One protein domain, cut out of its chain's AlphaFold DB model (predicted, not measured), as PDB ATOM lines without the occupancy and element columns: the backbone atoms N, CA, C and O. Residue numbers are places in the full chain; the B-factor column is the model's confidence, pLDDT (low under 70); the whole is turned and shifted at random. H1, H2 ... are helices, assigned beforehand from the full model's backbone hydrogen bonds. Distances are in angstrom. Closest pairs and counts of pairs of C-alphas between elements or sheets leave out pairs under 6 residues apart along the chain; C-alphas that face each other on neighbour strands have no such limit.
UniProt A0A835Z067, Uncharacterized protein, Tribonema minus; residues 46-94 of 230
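AT A GLANCE: This is residues 46 to 94 of the 230 residues of an uncharacterized protein of Tribonema minus (UniProt A0A835Z067). Two long helices, H1 and H2, meet near their ends and make a corner like an L, with no packed core between the two arms. A very short helix, H3, sits at the far end of H2, the longer arm. The printed part has 49 residues, with three named helices in the order H1, H2, H3 and no named strand; the class is all helix. The whole is extended, with a radius of gyration of the C-alphas of 16.5 A, and flat, with spans of 46 by 29 by 10 A.

IN THESE COORDINATES: H1 holds residues 46 to 63 and begins at C-alpha 46, at (-12.391, -26.153, -35.101); it is 25.7 A long from first to last C-alpha. H2, residues 65 to 88, begins at C-alpha 65, at (14.126, -30.662, -47.818), and is 34.9 A long. H3, residues 90 to 93, is 5.6 A long and ends at C-alpha 93, at (5.772, -64.877, -27.672).

HOW THE PARTS SIT: H1 and H2 touch only at the corner by their link, and only just, with 3 pairs of C-alphas within 8 A. H1 touches with residues 61 to 62 alone, and H2 with residues 67 to 68 alone. The closest C-alphas are those of Arg 61 and Lys 67, 5.4 A apart. The two helices run opposite ways at a steep tilt of 68 degrees, only just short of about perpendicular. H2 and H3 meet only through their link, and H1 and H3 are apart. In H1 and H2 every O i to N i+4 pair is within hydrogen-bond range; H3 is too short for such a pair, and its one O i to N i+3 pair is within range.

THE WHOLE: The two C-alphas farthest apart are those of Asp 49 and Arg 94, at 47.3 A. Residues 46 to 57, 62 to 67 and 72 to 94 stand free. The links H1 to H2 and H2 to H3 are both tight, and the printed part has no cut. The mean pLDDT of the printed part is 87.3, that of H3 is 77, and no printed residue is under 70.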
ATOM      1  N   ASP A  46     -13.697 -25.981 -35.738       81.81
ATOM      2  CA  ASP A  46     -12.391 -26.153 -35.101       81.81
ATOM      3  C   ASP A  46     -11.671 -27.411 -35.622       81.81
ATOM      4  O   ASP A  46     -10.488 -27.347 -35.958       81.81
ATOM      5  N   ASP A  47     -12.392 -28.525 -35.804       79.50
ATOM      6  CA  ASP A  47     -11.862 -29.763 -36.390       79.50
ATOM      7  C   ASP A  47     -11.429 -29.573 -37.856       79.50
ATOM      8  O   ASP A  47     -10.376 -30.062 -38.277       79.50
ATOM      9  N   MET A  48     -12.227 -28.849 -38.652       80.69
ATOM     10  CA  MET A  48     -11.888 -28.550 -40.050       80.69
ATOM     11  C   MET A  48     -10.685 -27.607 -40.153       80.69
ATOM     12  O   MET A  48      -9.808 -27.823 -40.993       80.69
ATOM     13  N   ASP A  49     -10.608 -26.596 -39.288       90.06
ATOM     14  CA  ASP A  49      -9.488 -25.658 -39.236       90.06
ATOM     15  C   ASP A  49      -8.200 -26.351 -38.769       90.06
ATOM     16  O   ASP A  49      -7.125 -26.079 -39.312       90.06
ATOM     17  N   ALA A  50      -8.288 -27.285 -37.815       89.00
ATOM     18  CA  ALA A  50      -7.167 -28.121 -37.392       89.00
ATOM     19  C   ALA A  50      -6.664 -29.009 -38.541       89.00
ATOM     20  O   ALA A  50      -5.485 -28.953 -38.895       89.00
ATOM     21  N   ALA A  51      -7.565 -29.735 -39.211       87.88
ATOM     22  CA  ALA A  51      -7.209 -30.564 -40.361       87.88
ATOM     23  C   ALA A  51      -6.591 -29.740 -41.504       87.88
ATOM     24  O   ALA A  51      -5.647 -30.181 -42.165       87.88
ATOM     25  N   PHE A  52      -7.088 -28.520 -41.735       94.25
ATOM     26  CA  PHE A  52      -6.520 -27.613 -42.726       94.25
ATOM     27  C   PHE A  52      -5.105 -27.157 -42.345       94.25
ATOM     28  O   PHE A  52      -4.214 -27.144 -43.200       94.25
ATOM     29  N   ARG A  53      -4.860 -26.824 -41.069       93.44
ATOM     30  CA  ARG A  53      -3.517 -26.471 -40.569       93.44
ATOM     31  C   ARG A  53      -2.531 -27.621 -40.748       93.44
ATOM     32  O   ARG A  53      -1.448 -27.392 -41.289       93.44
ATOM     33  N   ASP A  54      -2.932 -28.842 -40.416       88.62
ATOM     34  CA  ASP A  54      -2.097 -30.036 -40.582       88.62
ATOM     35  C   ASP A  54      -1.724 -30.263 -42.053       88.62
ATOM     36  O   ASP A  54      -0.569 -30.547 -42.389       88.62
ATOM     37  N   GLN A  55      -2.681 -30.074 -42.967       93.75
ATOM     38  CA  GLN A  55      -2.424 -30.156 -44.406       93.75
ATOM     39  C   GLN A  55      -1.413 -29.101 -44.864       93.75
ATOM     40  O   GLN A  55      -0.469 -29.430 -45.592       93.75
ATOM     41  N   GLN A  56      -1.569 -27.848 -44.427       95.00
ATOM     42  CA  GLN A  56      -0.620 -26.782 -44.754       95.00
ATOM     43  C   GLN A  56       0.776 -27.084 -44.203       95.00
ATOM     44  O   GLN A  56       1.769 -26.889 -44.907       95.00
ATOM     45  N   GLU A  57       0.874 -27.635 -42.993       91.56
ATOM     46  CA  GLU A  57       2.147 -28.036 -42.402       91.56
ATOM     47  C   GLU A  57       2.812 -29.175 -43.192       91.56
ATOM     48  O   GLU A  57       4.016 -29.133 -43.461       91.56
ATOM     49  N   ILE A  58       2.050 -30.185 -43.627       91.25
ATOM     50  CA  ILE A  58       2.560 -31.266 -44.485       91.25
ATOM     51  C   ILE A  58       3.111 -30.695 -45.798       91.25
ATOM     52  O   ILE A  58       4.200 -31.080 -46.233       91.25
ATOM     53  N   LEU A  59       2.396 -29.762 -46.431       93.88
ATOM     54  CA  LEU A  59       2.852 -29.115 -47.662       93.88
ATOM     55  C   LEU A  59       4.100 -28.253 -47.423       93.88
ATOM     56  O   LEU A  59       5.046 -28.312 -48.212       93.88
ATOM     57  N   ALA A  60       4.144 -27.499 -46.324       91.62
ATOM     58  CA  ALA A  60       5.288 -26.675 -45.944       91.62
ATOM     59  C   ALA A  60       6.540 -27.515 -45.650       91.62
ATOM     60  O   ALA A  60       7.651 -27.115 -46.018       91.62
ATOM     61  N   ARG A  61       6.373 -28.696 -45.041       91.44
ATOM     62  CA  ARG A  61       7.447 -29.679 -44.867       91.44
ATOM     63  C   ARG A  61       7.922 -30.196 -46.218       91.44
ATOM     64  O   ARG A  61       9.096 -30.053 -46.521       91.44
ATOM     65  N   ARG A  62       7.025 -30.673 -47.087       91.50
ATOM     66  CA  ARG A  62       7.383 -31.208 -48.421       91.50
ATOM     67  C   ARG A  62       8.137 -30.212 -49.304       91.50
ATOM     68  O   ARG A  62       8.991 -30.621 -50.084       91.50
ATOM     69  N   ARG A  63       7.836 -28.918 -49.175       93.19
ATOM     70  CA  ARG A  63       8.539 -27.845 -49.896       93.19
ATOM     71  C   ARG A  63       9.985 -27.649 -49.421       93.19
ATOM     72  O   ARG A  63      10.821 -27.237 -50.219       93.19
ATOM     73  N   ASN A  64      10.298 -27.971 -48.164       93.12
ATOM     74  CA  ASN A  64      11.608 -27.746 -47.548       93.12
ATOM     75  C   ASN A  64      12.316 -29.073 -47.238       93.12
ATOM     76  O   ASN A  64      11.954 -29.776 -46.296       93.12
ATOM     77  N   LYS A  65      13.385 -29.394 -47.978       92.31
ATOM     78  CA  LYS A  65      14.126 -30.662 -47.818       92.31
ATOM     79  C   LYS A  65      14.637 -30.888 -46.385       92.31
ATOM     80  O   LYS A  65      14.441 -31.971 -45.848       92.31
ATOM     81  N   ASN A  66      15.177 -29.854 -45.737       93.31
ATOM     82  CA  ASN A  66      15.718 -29.958 -44.374       93.31
ATOM     83  C   ASN A  66      14.633 -30.327 -43.341       93.31
ATOM     84  O   ASN A  66      14.825 -31.238 -42.542       93.31
ATOM     85  N   LYS A  67      13.446 -29.707 -43.427       90.44
ATOM     86  CA  LYS A  67      12.309 -30.014 -42.534       90.44
ATOM     87  C   LYS A  67      11.776 -31.436 -42.735       90.44
ATOM     88  O   LYS A  67      11.278 -32.055 -41.799       90.44
ATOM     89  N   MET A  68      11.874 -31.972 -43.955       91.75
ATOM     90  CA  MET A  68      11.539 -33.375 -44.214       91.75
ATOM     91  C   MET A  68      12.536 -34.340 -43.573       91.75
ATOM     92  O   MET A  68      12.121 -35.393 -43.098       91.75
ATOM     93  N   GLU A  69      13.828 -34.019 -43.575       93.25
ATOM     94  CA  GLU A  69      14.846 -34.859 -42.936       93.25
ATOM     95  C   GLU A  69      14.707 -34.865 -41.414       93.25
ATOM     96  O   GLU A  69      14.763 -35.932 -40.810       93.25
ATOM     97  N   GLU A  70      14.445 -33.711 -40.799       93.50
ATOM     98  CA  GLU A  70      14.137 -33.610 -39.366       93.50
ATOM     99  C   GLU A  70      12.920 -34.461 -38.991       93.50
ATOM    100  O   GLU A  70      12.985 -35.267 -38.063       93.50
ATOM    101  N   TYR A  71      11.837 -34.362 -39.768       92.25
ATOM    102  CA  TYR A  71      10.652 -35.191 -39.565       92.25
ATOM    103  C   TYR A  71      10.957 -36.690 -39.699       92.25
ATOM    104  O   TYR A  71      10.501 -37.485 -38.882       92.25
ATOM    105  N   LYS A  72      11.756 -37.100 -40.693       93.94
ATOM    106  CA  LYS A  72      12.164 -38.508 -40.844       93.94
ATOM    107  C   LYS A  72      12.971 -38.999 -39.645       93.94
ATOM    108  O   LYS A  72      12.658 -40.066 -39.131       93.94
ATOM    109  N   LYS A  73      13.930 -38.202 -39.161       95.00
ATOM    110  CA  LYS A  73      14.701 -38.515 -37.947       95.00
ATOM    111  C   LYS A  73      13.790 -38.664 -36.729       95.00
ATOM    112  O   LYS A  73      13.959 -39.597 -35.953       95.00
ATOM    113  N   GLN A  74      12.795 -37.789 -36.586       93.12
ATOM    114  CA  GLN A  74      11.805 -37.892 -35.514       93.12
ATOM    115  C   GLN A  74      10.964 -39.172 -35.632       93.12
ATOM    116  O   GLN A  74      10.744 -39.861 -34.641       93.12
ATOM    117  N   VAL A  75      10.512 -39.526 -36.839       92.31
ATOM    118  CA  VAL A  75       9.763 -40.769 -37.079       92.31
ATOM    119  C   VAL A  75      10.621 -42.002 -36.785       92.31
ATOM    120  O   VAL A  75      10.123 -42.947 -36.183       92.31
ATOM    121  N   GLU A  76      11.894 -42.004 -37.175       94.06
ATOM    122  CA  GLU A  76      12.843 -43.082 -36.866       94.06
ATOM    123  C   GLU A  76      13.082 -43.214 -35.359       94.06
ATOM    124  O   GLU A  76      13.027 -44.324 -34.837       94.06
ATOM    125  N   ALA A  77      13.245 -42.097 -34.645       92.50
ATOM    126  CA  ALA A  77      13.345 -42.097 -33.188       92.50
ATOM    127  C   ALA A  77      12.071 -42.662 -32.533       92.50
ATOM    128  O   ALA A  77      12.150 -43.521 -31.659       92.50
ATOM    129  N   ASN A  78      10.890 -42.254 -33.006       87.50
ATOM    130  CA  ASN A  78       9.616 -42.781 -32.511       87.50
ATOM    131  C   ASN A  78       9.459 -44.284 -32.791       87.50
ATOM    132  O   ASN A  78       8.908 -45.003 -31.957       87.50
ATOM    133  N   ARG A  79       9.948 -44.770 -33.940       87.50
ATOM    134  CA  ARG A  79       9.980 -46.206 -34.257       87.50
ATOM    135  C   ARG A  79      10.916 -46.964 -33.328       87.50
ATOM    136  O   ARG A  79      10.485 -47.967 -32.786       87.50
ATOM    137  N   ALA A  80      12.118 -46.452 -33.068       88.56
ATOM    138  CA  ALA A  80      13.044 -47.074 -32.124       88.56
ATOM    139  C   ALA A  80      12.419 -47.209 -30.722       88.56
ATOM    140  O   ALA A  80      12.440 -48.287 -30.136       88.56
ATOM    141  N   VAL A  81      11.754 -46.157 -30.228       84.62
ATOM    142  CA  VAL A  81      11.033 -46.196 -28.942       84.62
ATOM    143  C   VAL A  81       9.874 -47.203 -28.966       84.62
ATOM    144  O   VAL A  81       9.624 -47.895 -27.978       84.62
ATOM    145  N   ALA A  82       9.137 -47.301 -30.076       77.06
ATOM    146  CA  ALA A  82       8.073 -48.292 -30.225       77.06
ATOM    147  C   ALA A  82       8.627 -49.728 -30.279       77.06
ATOM    148  O   ALA A  82       8.079 -50.614 -29.625       77.06
ATOM    149  N   ASP A  83       9.734 -49.946 -30.983       82.44
ATOM    150  CA  ASP A  83      10.414 -51.237 -31.086       82.44
ATOM    151  C   ASP A  83      10.962 -51.684 -29.721       82.44
ATOM    152  O   ASP A  83      10.832 -52.854 -29.356       82.44
ATOM    153  N   GLU A  84      11.483 -50.763 -28.904       81.19
ATOM    154  CA  GLU A  84      11.864 -51.031 -27.510       81.19
ATOM    155  C   GLU A  84      10.663 -51.459 -26.658       81.19
ATOM    156  O   GLU A  84      10.758 -52.409 -25.873       81.19
ATOM    157  N   LYS A  85       9.506 -50.798 -26.828       78.06
ATOM    158  CA  LYS A  85       8.264 -51.198 -26.156       78.06
ATOM    159  C   LYS A  85       7.849 -52.601 -26.580       78.06
ATOM    160  O   LYS A  85       7.573 -53.409 -25.706       78.06
ATOM    161  N   VAL A  86       7.859 -52.926 -27.873       78.12
ATOM    162  CA  VAL A  86       7.523 -54.275 -28.366       78.12
ATOM    163  C   VAL A  86       8.516 -55.320 -27.844       78.12
ATOM    164  O   VAL A  86       8.106 -56.386 -27.388       78.12
ATOM    165  N   THR A  87       9.811 -55.000 -27.829       79.94
ATOM    166  CA  THR A  87      10.871 -55.892 -27.330       79.94
ATOM    167  C   THR A  87      10.712 -56.188 -25.837       79.94
ATOM    168  O   THR A  87      10.934 -57.322 -25.413       79.94
ATOM    169  N   ARG A  88      10.239 -55.222 -25.035       78.56
ATOM    170  CA  ARG A  88       9.919 -55.426 -23.609       78.56
ATOM    171  C   ARG A  88       8.900 -56.552 -23.385       78.56
ATOM    172  O   ARG A  88       8.962 -57.213 -22.351       78.56
ATOM    173  N   TRP A  89       8.000 -56.785 -24.339       76.25
ATOM    174  CA  TRP A  89       6.957 -57.818 -24.278       76.25
ATOM    175  C   TRP A  89       7.301 -59.086 -25.075       76.25
ATOM    176  O   TRP A  89       6.502 -60.015 -25.129       76.25
ATOM    177  N   ALA A  90       8.504 -59.188 -25.654       79.94
ATOM    178  CA  ALA A  90       8.904 -60.333 -26.478       79.94
ATOM    179  C   ALA A  90       8.855 -61.685 -25.738       79.94
ATOM    180  O   ALA A  90       8.720 -62.732 -26.371       79.94
ATOM    181  N   TRP A  91       8.927 -61.677 -24.401       75.81
ATOM    182  CA  TRP A  91       8.828 -62.880 -23.571       75.81
ATOM    183  C   TRP A  91       7.454 -63.567 -23.652       75.81
ATOM    184  O   TRP A  91       7.398 -64.781 -23.476       75.81
ATOM    185  N   GLN A  92       6.380 -62.842 -23.990       76.06
ATOM    186  CA  GLN A  92       5.037 -63.413 -24.174       76.06
ATOM    187  C   GLN A  92       4.962 -64.360 -25.378       76.06
ATOM    188  O   GLN A  92       4.214 -65.332 -25.368       76.06
ATOM    189  N   ARG A  93       5.772 -64.108 -26.413       74.25
ATOM    190  CA  ARG A  93       5.772 -64.877 -27.672       74.25
ATOM    191  C   ARG A  93       6.673 -66.109 -27.639       74.25
ATOM    192  O   ARG A  93       6.867 -66.758 -28.664       74.25
ATOM    193  N   ARG A  94       7.277 -66.417 -26.490       74.56
ATOM    194  CA  ARG A  94       8.134 -67.597 -26.337       74.56
ATOM    195  C   ARG A  94       7.272 -68.854 -26.295       74.56
ATOM    196  O   ARG A  94       6.287 -68.898 -25.569       74.56
TER     197      ARG A  94